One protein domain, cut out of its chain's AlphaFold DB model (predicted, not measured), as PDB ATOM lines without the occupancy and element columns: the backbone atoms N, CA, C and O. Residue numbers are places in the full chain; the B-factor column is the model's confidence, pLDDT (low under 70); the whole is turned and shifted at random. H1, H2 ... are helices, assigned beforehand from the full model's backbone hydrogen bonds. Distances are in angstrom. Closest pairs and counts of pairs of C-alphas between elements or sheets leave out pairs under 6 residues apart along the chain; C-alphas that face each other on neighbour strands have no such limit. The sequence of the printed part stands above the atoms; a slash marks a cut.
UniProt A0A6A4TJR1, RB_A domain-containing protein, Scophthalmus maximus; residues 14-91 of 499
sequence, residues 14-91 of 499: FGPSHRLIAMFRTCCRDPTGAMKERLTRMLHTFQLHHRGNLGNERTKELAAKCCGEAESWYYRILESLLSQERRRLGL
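This is residues 14 to 91 of the 499 residues of the protein "RB_A domain-containing protein" of Scophthalmus maximus (UniProt A0A6A4TJR1). The domain is a long helical hairpin, H2 and H3, whose two helices come together toward their turn and spread apart toward the other end, where the short helix H1 packs at a steep angle on residues 75 to 82 of H3. The turn, residues 52 to 58, sticks out at one end of the rod, and the last stretch, residues 84 to 91, sticks out at the other. The printed part has 78 residues, with three named helices in the order H1, H2, H3 and no named strand, and its class is all helix. The whole is loose, with a radius of gyration of the C-alphas of 15.6 A, and the C-alphas span 49 by 24 by 21 A.

After residues 14 to 17 comes H1, residues 18 to 24. A short link of 7 residues leads to H2, residues 32 to 53. H1 and H2 are close but not clearly touching, with the closest C-alphas, those of Phe 24 and Thr 32, 6.5 A apart. Their lines are about perpendicular, at 75 degrees. A tight link of 3 residues leads from H2 to H3, residues 57 to 84. H2 and H3 form a helical hairpin and run opposite ways at a shallow tilt of 31 degrees. They touch, with the closest C-alphas, those of Leu 43 and Cys 67, 6.1 A apart, and H3 does so with residues 59 to 71 alone. H1 and H3 touch too, with the closest C-alphas, those of Leu 20 and Glu 79, 5.6 A apart, and here H3 takes part with residues 75 to 82 alone. These two run the same way at a steep tilt of 67 degrees, only just short of about perpendicular. In H1, H2 and H3 every O i to N i+4 pair is within hydrogen-bond range.

H1 runs from His 18, with its C-alpha at (-49.051, 35.769, 51.049), to Phe 24. H2 runs from Thr 32, C-alpha at (-40.835, 40.137, 44.090), to Asn 53, 32.1 A from first to last C-alpha. H3, the longest helix with 28 residues, runs from Glu 57 to Gln 84, C-alpha at (-54.640, 29.285, 36.244), and is 39.9 A from first to last C-alpha.

The two C-alphas farthest apart are those of Gly 55 and Leu 89, at 49.6 A. Without residues 52 to 58 and 84 to 91, which stand free, the body has 63 residues and spans 40 by 18 by 15 A. The printed part has no cut, and neither link between the helices is long. The mean pLDDT of the printed part is 80.3, and the 13 residues under 70 are residue 14, residues 52 to 55 and residues 84 to 91.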
ATOM      1  N   PHE A  14     -52.219  46.961  49.896       63.06
ATOM      2  CA  PHE A  14     -51.508  47.349  48.682       63.06
ATOM      3  C   PHE A  14     -50.228  46.509  48.551       63.06
ATOM      4  O   PHE A  14     -49.217  46.776  49.204       63.06
ATOM      5  N   GLY A  15     -50.301  45.430  47.769       72.31
ATOM      6  CA  GLY A  15     -49.186  44.514  47.543       72.31
ATOM      7  C   GLY A  15     -49.615  43.086  47.178       72.31
ATOM      8  O   GLY A  15     -50.807  42.774  47.142       72.31
ATOM      9  N   PRO A  16     -48.647  42.191  46.913       84.12
ATOM     10  CA  PRO A  16     -48.917  40.790  46.615       84.12
ATOM     11  C   PRO A  16     -49.438  40.037  47.849       84.12
ATOM     12  O   PRO A  16     -48.985  40.261  48.973       84.12
ATOM     13  N   SER A  17     -50.364  39.096  47.644       86.75
ATOM     14  CA  SER A  17     -50.870  38.247  48.730       86.75
ATOM     15  C   SER A  17     -49.778  37.319  49.285       86.75
ATOM     16  O   SER A  17     -48.804  37.001  48.601       86.75
ATOM     17  N   HIS A  18     -49.960  36.789  50.501       86.12
ATOM     18  CA  HIS A  18     -49.051  35.769  51.049       86.12
ATOM     19  C   HIS A  18     -48.940  34.527  50.146       86.12
ATOM     20  O   HIS A  18     -47.870  33.927  50.061       86.12
ATOM     21  N   ARG A  19     -50.020  34.165  49.441       84.62
ATOM     22  CA  ARG A  19     -50.058  33.044  48.493       84.62
ATOM     23  C   ARG A  19     -49.267  33.367  47.223       84.62
ATOM     24  O   ARG A  19     -48.507  32.522  46.759       84.62
ATOM     25  N   LEU A  20     -49.352  34.598  46.718       84.44
ATOM     26  CA  LEU A  20     -48.530  35.074  45.604       84.44
ATOM     27  C   LEU A  20     -47.038  35.159  45.976       84.44
ATOM     28  O   LEU A  20     -46.206  34.639  45.238       84.44
ATOM     29  N   ILE A  21     -46.699  35.701  47.152       85.62
ATOM     30  CA  ILE A  21     -45.320  35.739  47.679       85.62
ATOM     31  C   ILE A  21     -44.752  34.319  47.844       85.62
ATOM     32  O   ILE A  21     -43.605  34.064  47.484       85.62
ATOM     33  N   ALA A  22     -45.548  33.369  48.347       84.88
ATOM     34  CA  ALA A  22     -45.129  31.971  48.434       84.88
ATOM     35  C   ALA A  22     -44.837  31.371  47.046       84.88
ATOM     36  O   ALA A  22     -43.858  30.650  46.890       84.88
ATOM     37  N   MET A  23     -45.630  31.709  46.020       82.31
ATOM     38  CA  MET A  23     -45.360  31.279  44.643       82.31
ATOM     39  C   MET A  23     -44.101  31.937  44.058       82.31
ATOM     40  O   MET A  23     -43.317  31.237  43.422       82.31
ATOM     41  N   PHE A  24     -43.853  33.225  44.313       85.62
ATOM     42  CA  PHE A  24     -42.616  33.913  43.911       85.62
ATOM     43  C   PHE A  24     -41.359  33.260  44.506       85.62
ATOM     44  O   PHE A  24     -40.381  33.042  43.796       85.62
ATOM     45  N   ARG A  25     -41.415  32.840  45.774       85.19
ATOM     46  CA  ARG A  25     -40.320  32.124  46.454       85.19
ATOM     47  C   ARG A  25     -40.084  30.692  45.953       85.19
ATOM     48  O   ARG A  25     -39.083  30.093  46.323       85.19
ATOM     49  N   THR A  26     -40.966  30.146  45.108       82.50
ATOM     50  CA  THR A  26     -40.722  28.872  44.392       82.50
ATOM     51  C   THR A  26     -40.038  29.054  43.031       82.50
ATOM     52  O   THR A  26     -39.766  28.068  42.348       82.50
ATOM     53  N   CYS A  27     -39.751  30.290  42.611       78.25
ATOM     54  CA  CYS A  27     -39.001  30.571  41.389       78.25
ATOM     55  C   CYS A  27     -37.483  30.480  41.634       78.25
ATOM     56  O   CYS A  27     -36.992  30.832  42.702       78.25
ATOM     57  N   CYS A  28     -36.714  30.079  40.613       80.44
ATOM     58  CA  CYS A  28     -35.244  29.988  40.677       80.44
ATOM     59  C   CYS A  28     -34.530  31.340  40.895       80.44
ATOM     60  O   CYS A  28     -33.350  31.375  41.234       80.44
ATOM     61  N   ARG A  29     -35.248  32.450  40.703       83.06
ATOM     62  CA  ARG A  29     -34.921  33.803  41.163       83.06
ATOM     63  C   ARG A  29     -36.224  34.405  41.683       83.06
ATOM     64  O   ARG A  29     -37.217  34.335  40.962       83.06
ATOM     65  N   ASP A  30     -36.237  34.974  42.888       83.62
ATOM     66  CA  ASP A  30     -37.439  35.613  43.447       83.62
ATOM     67  C   ASP A  30     -37.741  36.918  42.673       83.62
ATOM     68  O   ASP A  30     -36.937  37.856  42.718       83.62
ATOM     69  N   PRO A  31     -38.869  37.016  41.944       88.19
ATOM     70  CA  PRO A  31     -39.191  38.193  41.144       88.19
ATOM     71  C   PRO A  31     -39.757  39.364  41.970       88.19
ATOM     72  O   PRO A  31     -39.924  40.450  41.413       88.19
ATOM     73  N   THR A  32     -40.057  39.184  43.267       86.50
ATOM     74  CA  THR A  32     -40.835  40.137  44.090       86.50
ATOM     75  C   THR A  32     -40.306  41.574  44.004       86.50
ATOM     76  O   THR A  32     -41.082  42.507  43.791       86.50
ATOM     77  N   GLY A  33     -38.986  41.762  44.131       87.00
ATOM     78  CA  GLY A  33     -38.355  43.084  44.059       87.00
ATOM     79  C   GLY A  33     -38.493  43.734  42.680       87.00
ATOM     80  O   GLY A  33     -38.997  44.850  42.571       87.00
ATOM     81  N   ALA A  34     -38.118  43.009  41.622       88.75
ATOM     82  CA  ALA A  34     -38.153  43.505  40.245       88.75
ATOM     83  C   ALA A  34     -39.585  43.801  39.757       88.75
ATOM     84  O   ALA A  34     -39.807  44.771  39.032       88.75
ATOM     85  N   MET A  35     -40.574  43.001  40.175       88.31
ATOM     86  CA  MET A  35     -41.983  43.242  39.846       88.31
ATOM     87  C   MET A  35     -42.518  44.491  40.548       88.31
ATOM     88  O   MET A  35     -43.146  45.320  39.888       88.31
ATOM     89  N   LYS A  36     -42.202  44.681  41.838       88.88
ATOM     90  CA  LYS A  36     -42.562  45.903  42.569       88.88
ATOM     91  C   LYS A  36     -41.917  47.140  41.936       88.88
ATOM     92  O   LYS A  36     -42.618  48.094  41.626       88.88
ATOM     93  N   GLU A  37     -40.614  47.106  41.665       92.06
ATOM     94  CA  GLU A  37     -39.878  48.214  41.035       92.06
ATOM     95  C   GLU A  37     -40.418  48.555  39.630       92.06
ATOM     96  O   GLU A  37     -40.540  49.726  39.261       92.06
ATOM     97  N   ARG A  38     -40.784  47.546  38.823       93.25
ATOM     98  CA  ARG A  38     -41.429  47.754  37.515       93.25
ATOM     99  C   ARG A  38     -42.806  48.407  37.661       93.25
ATOM    100  O   ARG A  38     -43.084  49.367  36.946       93.25
ATOM    101  N   LEU A  39     -43.633  47.929  38.591       92.00
ATOM    102  CA  LEU A  39     -44.961  48.482  38.853       92.00
ATOM    103  C   LEU A  39     -44.879  49.931  39.353       92.00
ATOM    104  O   LEU A  39     -45.536  50.803  38.791       92.00
ATOM    105  N   THR A  40     -44.015  50.222  40.331       90.50
ATOM    106  CA  THR A  40     -43.801  51.587  40.840       90.50
ATOM    107  C   THR A  40     -43.349  52.539  39.728       90.50
ATOM    108  O   THR A  40     -43.889  53.639  39.627       90.50
ATOM    109  N   ARG A  41     -42.439  52.115  38.834       92.62
ATOM    110  CA  ARG A  41     -42.046  52.918  37.657       92.62
ATOM    111  C   ARG A  41     -43.215  53.174  36.704       92.62
ATOM    112  O   ARG A  41     -43.404  54.310  36.285       92.62
ATOM    113  N   MET A  42     -44.025  52.158  36.391       92.69
ATOM    114  CA  MET A  42     -45.204  52.317  35.524       92.69
ATOM    115  C   MET A  42     -46.233  53.296  36.115       92.69
ATOM    116  O   MET A  42     -46.712  54.182  35.407       92.69
ATOM    117  N   LEU A  43     -46.539  53.172  37.410       90.38
ATOM    118  CA  LEU A  43     -47.484  54.052  38.103       90.38
ATOM    119  C   LEU A  43     -46.953  55.491  38.216       90.38
ATOM    120  O   LEU A  43     -47.708  56.435  37.989       90.38
ATOM    121  N   HIS A  44     -45.656  55.674  38.474       89.62
ATOM    122  CA  HIS A  44     -45.018  56.994  38.462       89.62
ATOM    123  C   HIS A  44     -45.111  57.667  37.081       89.62
ATOM    124  O   HIS A  44     -45.498  58.831  36.989       89.62
ATOM    125  N   THR A  45     -44.834  56.938  35.994       90.62
ATOM    126  CA  THR A  45     -44.974  57.460  34.623       90.62
ATOM    127  C   THR A  45     -46.421  57.856  34.308       90.62
ATOM    128  O   THR A  45     -46.654  58.929  33.753       90.62
ATOM    129  N   PHE A  46     -47.409  57.053  34.721       88.62
ATOM    130  CA  PHE A  46     -48.829  57.405  34.589       88.62
ATOM    131  C   PHE A  46     -49.180  58.697  35.350       88.62
ATOM    132  O   PHE A  46     -49.803  59.597  34.783       88.62
ATOM    133  N   GLN A  47     -48.734  58.830  36.604       84.62
ATOM    134  CA  GLN A  47     -48.944  60.039  37.410       84.62
ATOM    135  C   GLN A  47     -48.283  61.276  36.785       84.62
ATOM    136  O   GLN A  47     -48.885  62.350  36.793       84.62
ATOM    137  N   LEU A  48     -47.084  61.133  36.210       85.00
ATOM    138  CA  LEU A  48     -46.367  62.219  35.538       85.00
ATOM    139  C   LEU A  48     -47.142  62.741  34.317       85.00
ATOM    140  O   LEU A  48     -47.377  63.945  34.217       85.00
ATOM    141  N   HIS A  49     -47.612  61.847  33.441       83.25
ATOM    142  CA  HIS A  49     -48.449  62.230  32.297       83.25
ATOM    143  C   HIS A  49     -49.786  62.847  32.733       83.25
ATOM    144  O   HIS A  49     -50.202  63.864  32.177       83.25
ATOM    145  N   HIS A  50     -50.449  62.299  33.757       75.12
ATOM    146  CA  HIS A  50     -51.721  62.853  34.229       75.12
ATOM    147  C   HIS A  50     -51.551  64.238  34.882       75.12
ATOM    148  O   HIS A  50     -52.387  65.119  34.686       75.12
ATOM    149  N   ARG A  51     -50.438  64.468  35.596       73.50
ATOM    150  CA  ARG A  51     -50.077  65.772  36.181       73.50
ATOM    151  C   ARG A  51     -49.824  66.847  35.119       73.50
ATOM    152  O   ARG A  51     -50.090  68.013  35.394       73.50
ATOM    153  N   GLY A  52     -49.333  66.470  33.937       64.06
ATOM    154  CA  GLY A  52     -49.140  67.389  32.810       64.06
ATOM    155  C   GLY A  52     -50.431  67.779  32.079       64.06
ATOM    156  O   GLY A  52     -50.490  68.862  31.506       64.06
ATOM    157  N   ASN A  53     -51.469  66.934  32.112       62.22
ATOM    158  CA  ASN A  53     -52.605  67.057  31.189       62.22
ATOM    159  C   ASN A  53     -53.781  67.935  31.653       62.22
ATOM    160  O   ASN A  53     -54.559  68.331  30.793       62.22
ATOM    161  N   LEU A  54     -53.953  68.229  32.953       59.38
ATOM    162  CA  LEU A  54     -54.895  69.250  33.468       59.38
ATOM    163  C   LEU A  54     -54.691  69.480  34.980       59.38
ATOM    164  O   LEU A  54     -54.829  68.559  35.788       59.38
ATOM    165  N   GLY A  55     -54.384  70.723  35.366       60.22
ATOM    166  CA  GLY A  55     -53.815  71.099  36.673       60.22
ATOM    167  C   GLY A  55     -54.744  71.126  37.898       60.22
ATOM    168  O   GLY A  55     -54.531  71.953  38.780       60.22
ATOM    169  N   ASN A  56     -55.750  70.254  37.992       70.94
ATOM    170  CA  ASN A  56     -56.703  70.242  39.112       70.94
ATOM    171  C   ASN A  56     -56.265  69.283  40.239       70.94
ATOM    172  O   ASN A  56     -55.840  68.162  39.977       70.94
ATOM    173  N   GLU A  57     -56.456  69.635  41.518       75.12
ATOM    174  CA  GLU A  57     -56.184  68.679  42.618       75.12
ATOM    175  C   GLU A  57     -57.064  67.422  42.524       75.12
ATOM    176  O   GLU A  57     -56.605  66.307  42.767       75.12
ATOM    177  N   ARG A  58     -58.312  67.576  42.062       76.94
ATOM    178  CA  ARG A  58     -59.253  66.462  41.870       76.94
ATOM    179  C   ARG A  58     -58.787  65.449  40.813       76.94
ATOM    180  O   ARG A  58     -59.083  64.268  40.958       76.94
ATOM    181  N   THR A  59     -58.061  65.866  39.770       76.00
ATOM    182  CA  THR A  59     -57.491  64.924  38.783       76.00
ATOM    183  C   THR A  59     -56.276  64.192  39.353       76.00
ATOM    184  O   THR A  59     -56.140  62.990  39.135       76.00
ATOM    185  N   LYS A  60     -55.453  64.850  40.184       76.81
ATOM    186  CA  LYS A  60     -54.363  64.184  40.925       76.81
ATOM    187  C   LYS A  60     -54.893  63.146  41.922       76.81
ATOM    188  O   LYS A  60     -54.371  62.037  41.976       76.81
ATOM    189  N   GLU A  61     -55.944  63.478  42.673       82.00
ATOM    190  CA  GLU A  61     -56.580  62.563  43.633       82.00
ATOM    191  C   GLU A  61     -57.178  61.328  42.933       82.00
ATOM    192  O   GLU A  61     -56.992  60.199  43.390       82.00
ATOM    193  N   LEU A  62     -57.847  61.527  41.789       83.50
ATOM    194  CA  LEU A  62     -58.348  60.431  40.955       83.50
ATOM    195  C   LEU A  62     -57.201  59.574  40.403       83.50
ATOM    196  O   LEU A  62     -57.260  58.354  40.523       83.50
ATOM    197  N   ALA A  63     -56.129  60.179  39.882       83.31
ATOM    198  CA  ALA A  63     -54.965  59.436  39.401       83.31
ATOM    199  C   ALA A  63     -54.300  58.600  40.509       83.31
ATOM    200  O   ALA A  63     -53.929  57.452  40.263       83.31
ATOM    201  N   ALA A  64     -54.200  59.125  41.734       83.62
ATOM    202  CA  ALA A  64     -53.688  58.387  42.889       83.62
ATOM    203  C   ALA A  64     -54.582  57.188  43.259       83.62
ATOM    204  O   ALA A  64     -54.072  56.086  43.470       83.62
ATOM    205  N   LYS A  65     -55.912  57.366  43.257       86.44
ATOM    206  CA  LYS A  65     -56.886  56.276  43.458       86.44
ATOM    207  C   LYS A  65     -56.767  55.200  42.377       86.44
ATOM    208  O   LYS A  65     -56.608  54.027  42.708       86.44
ATOM    209  N   CYS A  66     -56.717  55.597  41.103       85.44
ATOM    210  CA  CYS A  66     -56.491  54.679  39.986       85.44
ATOM    211  C   CYS A  66     -55.161  53.916  40.107       85.44
ATOM    212  O   CYS A  66     -55.109  52.753  39.724       85.44
ATOM    213  N   CYS A  67     -54.102  54.515  40.669       86.50
ATOM    214  CA  CYS A  67     -52.840  53.807  40.911       86.50
ATOM    215  C   CYS A  67     -52.972  52.713  41.979       86.50
ATOM    216  O   CYS A  67     -52.504  51.598  41.756       86.50
ATOM    217  N   GLY A  68     -53.626  53.003  43.109       84.25
ATOM    218  CA  GLY A  68     -53.854  52.015  44.172       84.25
ATOM    219  C   GLY A  68     -54.768  50.866  43.729       84.25
ATOM    220  O   GLY A  68     -54.505  49.701  44.032       84.25
ATOM    221  N   GLU A  69     -55.804  51.171  42.942       85.94
ATOM    222  CA  GLU A  69     -56.649  50.149  42.316       85.94
ATOM    223  C   GLU A  69     -55.874  49.328  41.273       85.94
ATOM    224  O   GLU A  69     -55.966  48.102  41.280       85.94
ATOM    225  N   ALA A  70     -55.064  49.964  40.419       87.25
ATOM    226  CA  ALA A  70     -54.246  49.273  39.422       87.25
ATOM    227  C   ALA A  70     -53.183  48.357  40.053       87.25
ATOM    228  O   ALA A  70     -52.944  47.271  39.530       87.25
ATOM    229  N   GLU A  71     -52.581  48.737  41.187       88.00
ATOM    230  CA  GLU A  71     -51.680  47.862  41.952       88.00
ATOM    231  C   GLU A  71     -52.415  46.627  42.503       88.00
ATOM    232  O   GLU A  71     -51.934  45.499  42.358       88.00
ATOM    233  N   SER A  72     -53.616  46.817  43.057       85.00
ATOM    234  CA  SER A  72     -54.471  45.721  43.532       85.00
ATOM    235  C   SER A  72     -54.865  44.763  42.396       85.00
ATOM    236  O   SER A  72     -54.676  43.548  42.506       85.00
ATOM    237  N   TRP A  73     -55.335  45.297  41.263       84.25
ATOM    238  CA  TRP A  73     -55.664  44.502  40.076       84.25
ATOM    239  C   TRP A  73     -54.440  43.799  39.485       84.25
ATOM    240  O   TRP A  73     -54.553  42.633  39.122       84.25
ATOM    241  N   TYR A  74     -53.270  44.445  39.438       87.50
ATOM    242  CA  TYR A  74     -52.033  43.838  38.939       87.50
ATOM    243  C   TYR A  74     -51.677  42.565  39.711       87.50
ATOM    244  O   TYR A  74     -51.523  41.507  39.101       87.50
ATOM    245  N   TYR A  75     -51.600  42.629  41.045       87.94
ATOM    246  CA  TYR A  75     -51.257  41.452  41.846       87.94
ATOM    247  C   TYR A  75     -52.371  40.399  41.871       87.94
ATOM    248  O   TYR A  75     -52.060  39.210  41.858       87.94
ATOM    249  N   ARG A  76     -53.653  40.790  41.840       84.69
ATOM    250  CA  ARG A  76     -54.778  39.844  41.712       84.69
ATOM    251  C   ARG A  76     -54.747  39.065  40.402       84.69
ATOM    252  O   ARG A  76     -54.763  37.836  40.421       84.69
ATOM    253  N   ILE A  77     -54.675  39.780  39.279       82.25
ATOM    254  CA  ILE A  77     -54.602  39.198  37.939       82.25
ATOM    255  C   ILE A  77     -53.364  38.308  37.852       82.25
ATOM    256  O   ILE A  77     -53.466  37.181  37.386       82.25
ATOM    257  N   LEU A  78     -52.216  38.759  38.364       83.31
ATOM    258  CA  LEU A  78     -50.987  37.972  38.402       83.31
ATOM    259  C   LEU A  78     -51.097  36.718  39.286       83.31
ATOM    260  O   LEU A  78     -50.567  35.676  38.910       83.31
ATOM    261  N   GLU A  79     -51.790  36.769  40.426       83.62
ATOM    262  CA  GLU A  79     -52.047  35.584  41.250       83.62
ATOM    263  C   GLU A  79     -53.007  34.611  40.567       83.62
ATOM    264  O   GLU A  79     -52.756  33.401  40.590       83.62
ATOM    265  N   SER A  80     -54.082  35.109  39.949       79.06
ATOM    266  CA  SER A  80     -55.010  34.264  39.199       79.06
ATOM    267  C   SER A  80     -54.318  33.657  37.985       79.06
ATOM    268  O   SER A  80     -54.413  32.451  37.792       79.06
ATOM    269  N   LEU A  81     -53.508  34.423  37.248       76.69
ATOM    270  CA  LEU A  81     -52.662  33.921  36.169       76.69
ATOM    271  C   LEU A  81     -51.691  32.868  36.681       76.69
ATOM    272  O   LEU A  81     -51.779  31.733  36.245       76.69
ATOM    273  N   LEU A  82     -50.847  33.154  37.672       75.38
ATOM    274  CA  LEU A  82     -49.924  32.156  38.227       75.38
ATOM    275  C   LEU A  82     -50.635  30.965  38.902       75.38
ATOM    276  O   LEU A  82     -49.961  29.979  39.195       75.38
ATOM    277  N   SER A  83     -51.953  31.017  39.131       75.44
ATOM    278  CA  SER A  83     -52.793  29.898  39.598       75.44
ATOM    279  C   SER A  83     -53.506  29.138  38.468       75.44
ATOM    280  O   SER A  83     -53.669  27.923  38.561       75.44
ATOM    281  N   GLN A  84     -53.961  29.832  37.422       69.88
ATOM    282  CA  GLN A  84     -54.640  29.285  36.244       69.88
ATOM    283  C   GLN A  84     -53.634  28.694  35.277       69.88
ATOM    284  O   GLN A  84     -53.856  27.617  34.757       69.88
ATOM    285  N   GLU A  85     -52.490  29.333  35.129       67.25
ATOM    286  CA  GLU A  85     -51.283  28.772  34.550       67.25
ATOM    287  C   GLU A  85     -50.753  27.604  35.405       67.25
ATOM    288  O   GLU A  85     -49.699  27.068  35.098       67.25
ATOM    289  N   ARG A  86     -51.477  27.211  36.478       65.50
ATOM    290  CA  ARG A  86     -51.125  26.176  37.450       65.50
ATOM    291  C   ARG A  86     -52.127  25.015  37.681       65.50
ATOM    292  O   ARG A  86     -52.038  24.429  38.763       65.50
ATOM    293  N   ARG A  87     -53.088  24.506  36.886       65.62
ATOM    294  CA  ARG A  87     -54.005  24.763  35.744       65.62
ATOM    295  C   ARG A  87     -53.639  24.842  34.236       65.62
ATOM    296  O   ARG A  87     -54.586  24.840  33.447       65.62
ATOM    297  N   ARG A  88     -52.381  24.727  33.787       64.44
ATOM    298  CA  ARG A  88     -52.020  24.216  32.430       64.44
ATOM    299  C   ARG A  88     -50.632  23.596  32.428       64.44
ATOM    300  O   ARG A  88     -49.701  24.284  32.795       64.44
ATOM    301  N   LEU A  89     -50.445  22.393  31.880       48.88
ATOM    302  CA  LEU A  89     -49.144  22.026  31.301       48.88
ATOM    303  C   LEU A  89     -49.131  22.416  29.818       48.88
ATOM    304  O   LEU A  89     -49.799  21.771  29.017       48.88
ATOM    305  N   GLY A  90     -48.358  23.446  29.462       52.69
ATOM    306  CA  GLY A  90     -47.931  23.693  28.079       52.69
ATOM    307  C   GLY A  90     -48.976  24.259  27.103       52.69
ATOM    308  O   GLY A  90     -49.273  23.620  26.097       52.69
ATOM    309  N   LEU A  91     -49.453  25.489  27.330       48.75
ATOM    310  CA  LEU A  91     -50.060  26.320  26.274       48.75
ATOM    311  C   LEU A  91     -49.264  27.622  26.117       48.75
ATOM    312  O   LEU A  91     -49.464  28.565  26.875       48.75
TER     313      LEU A  91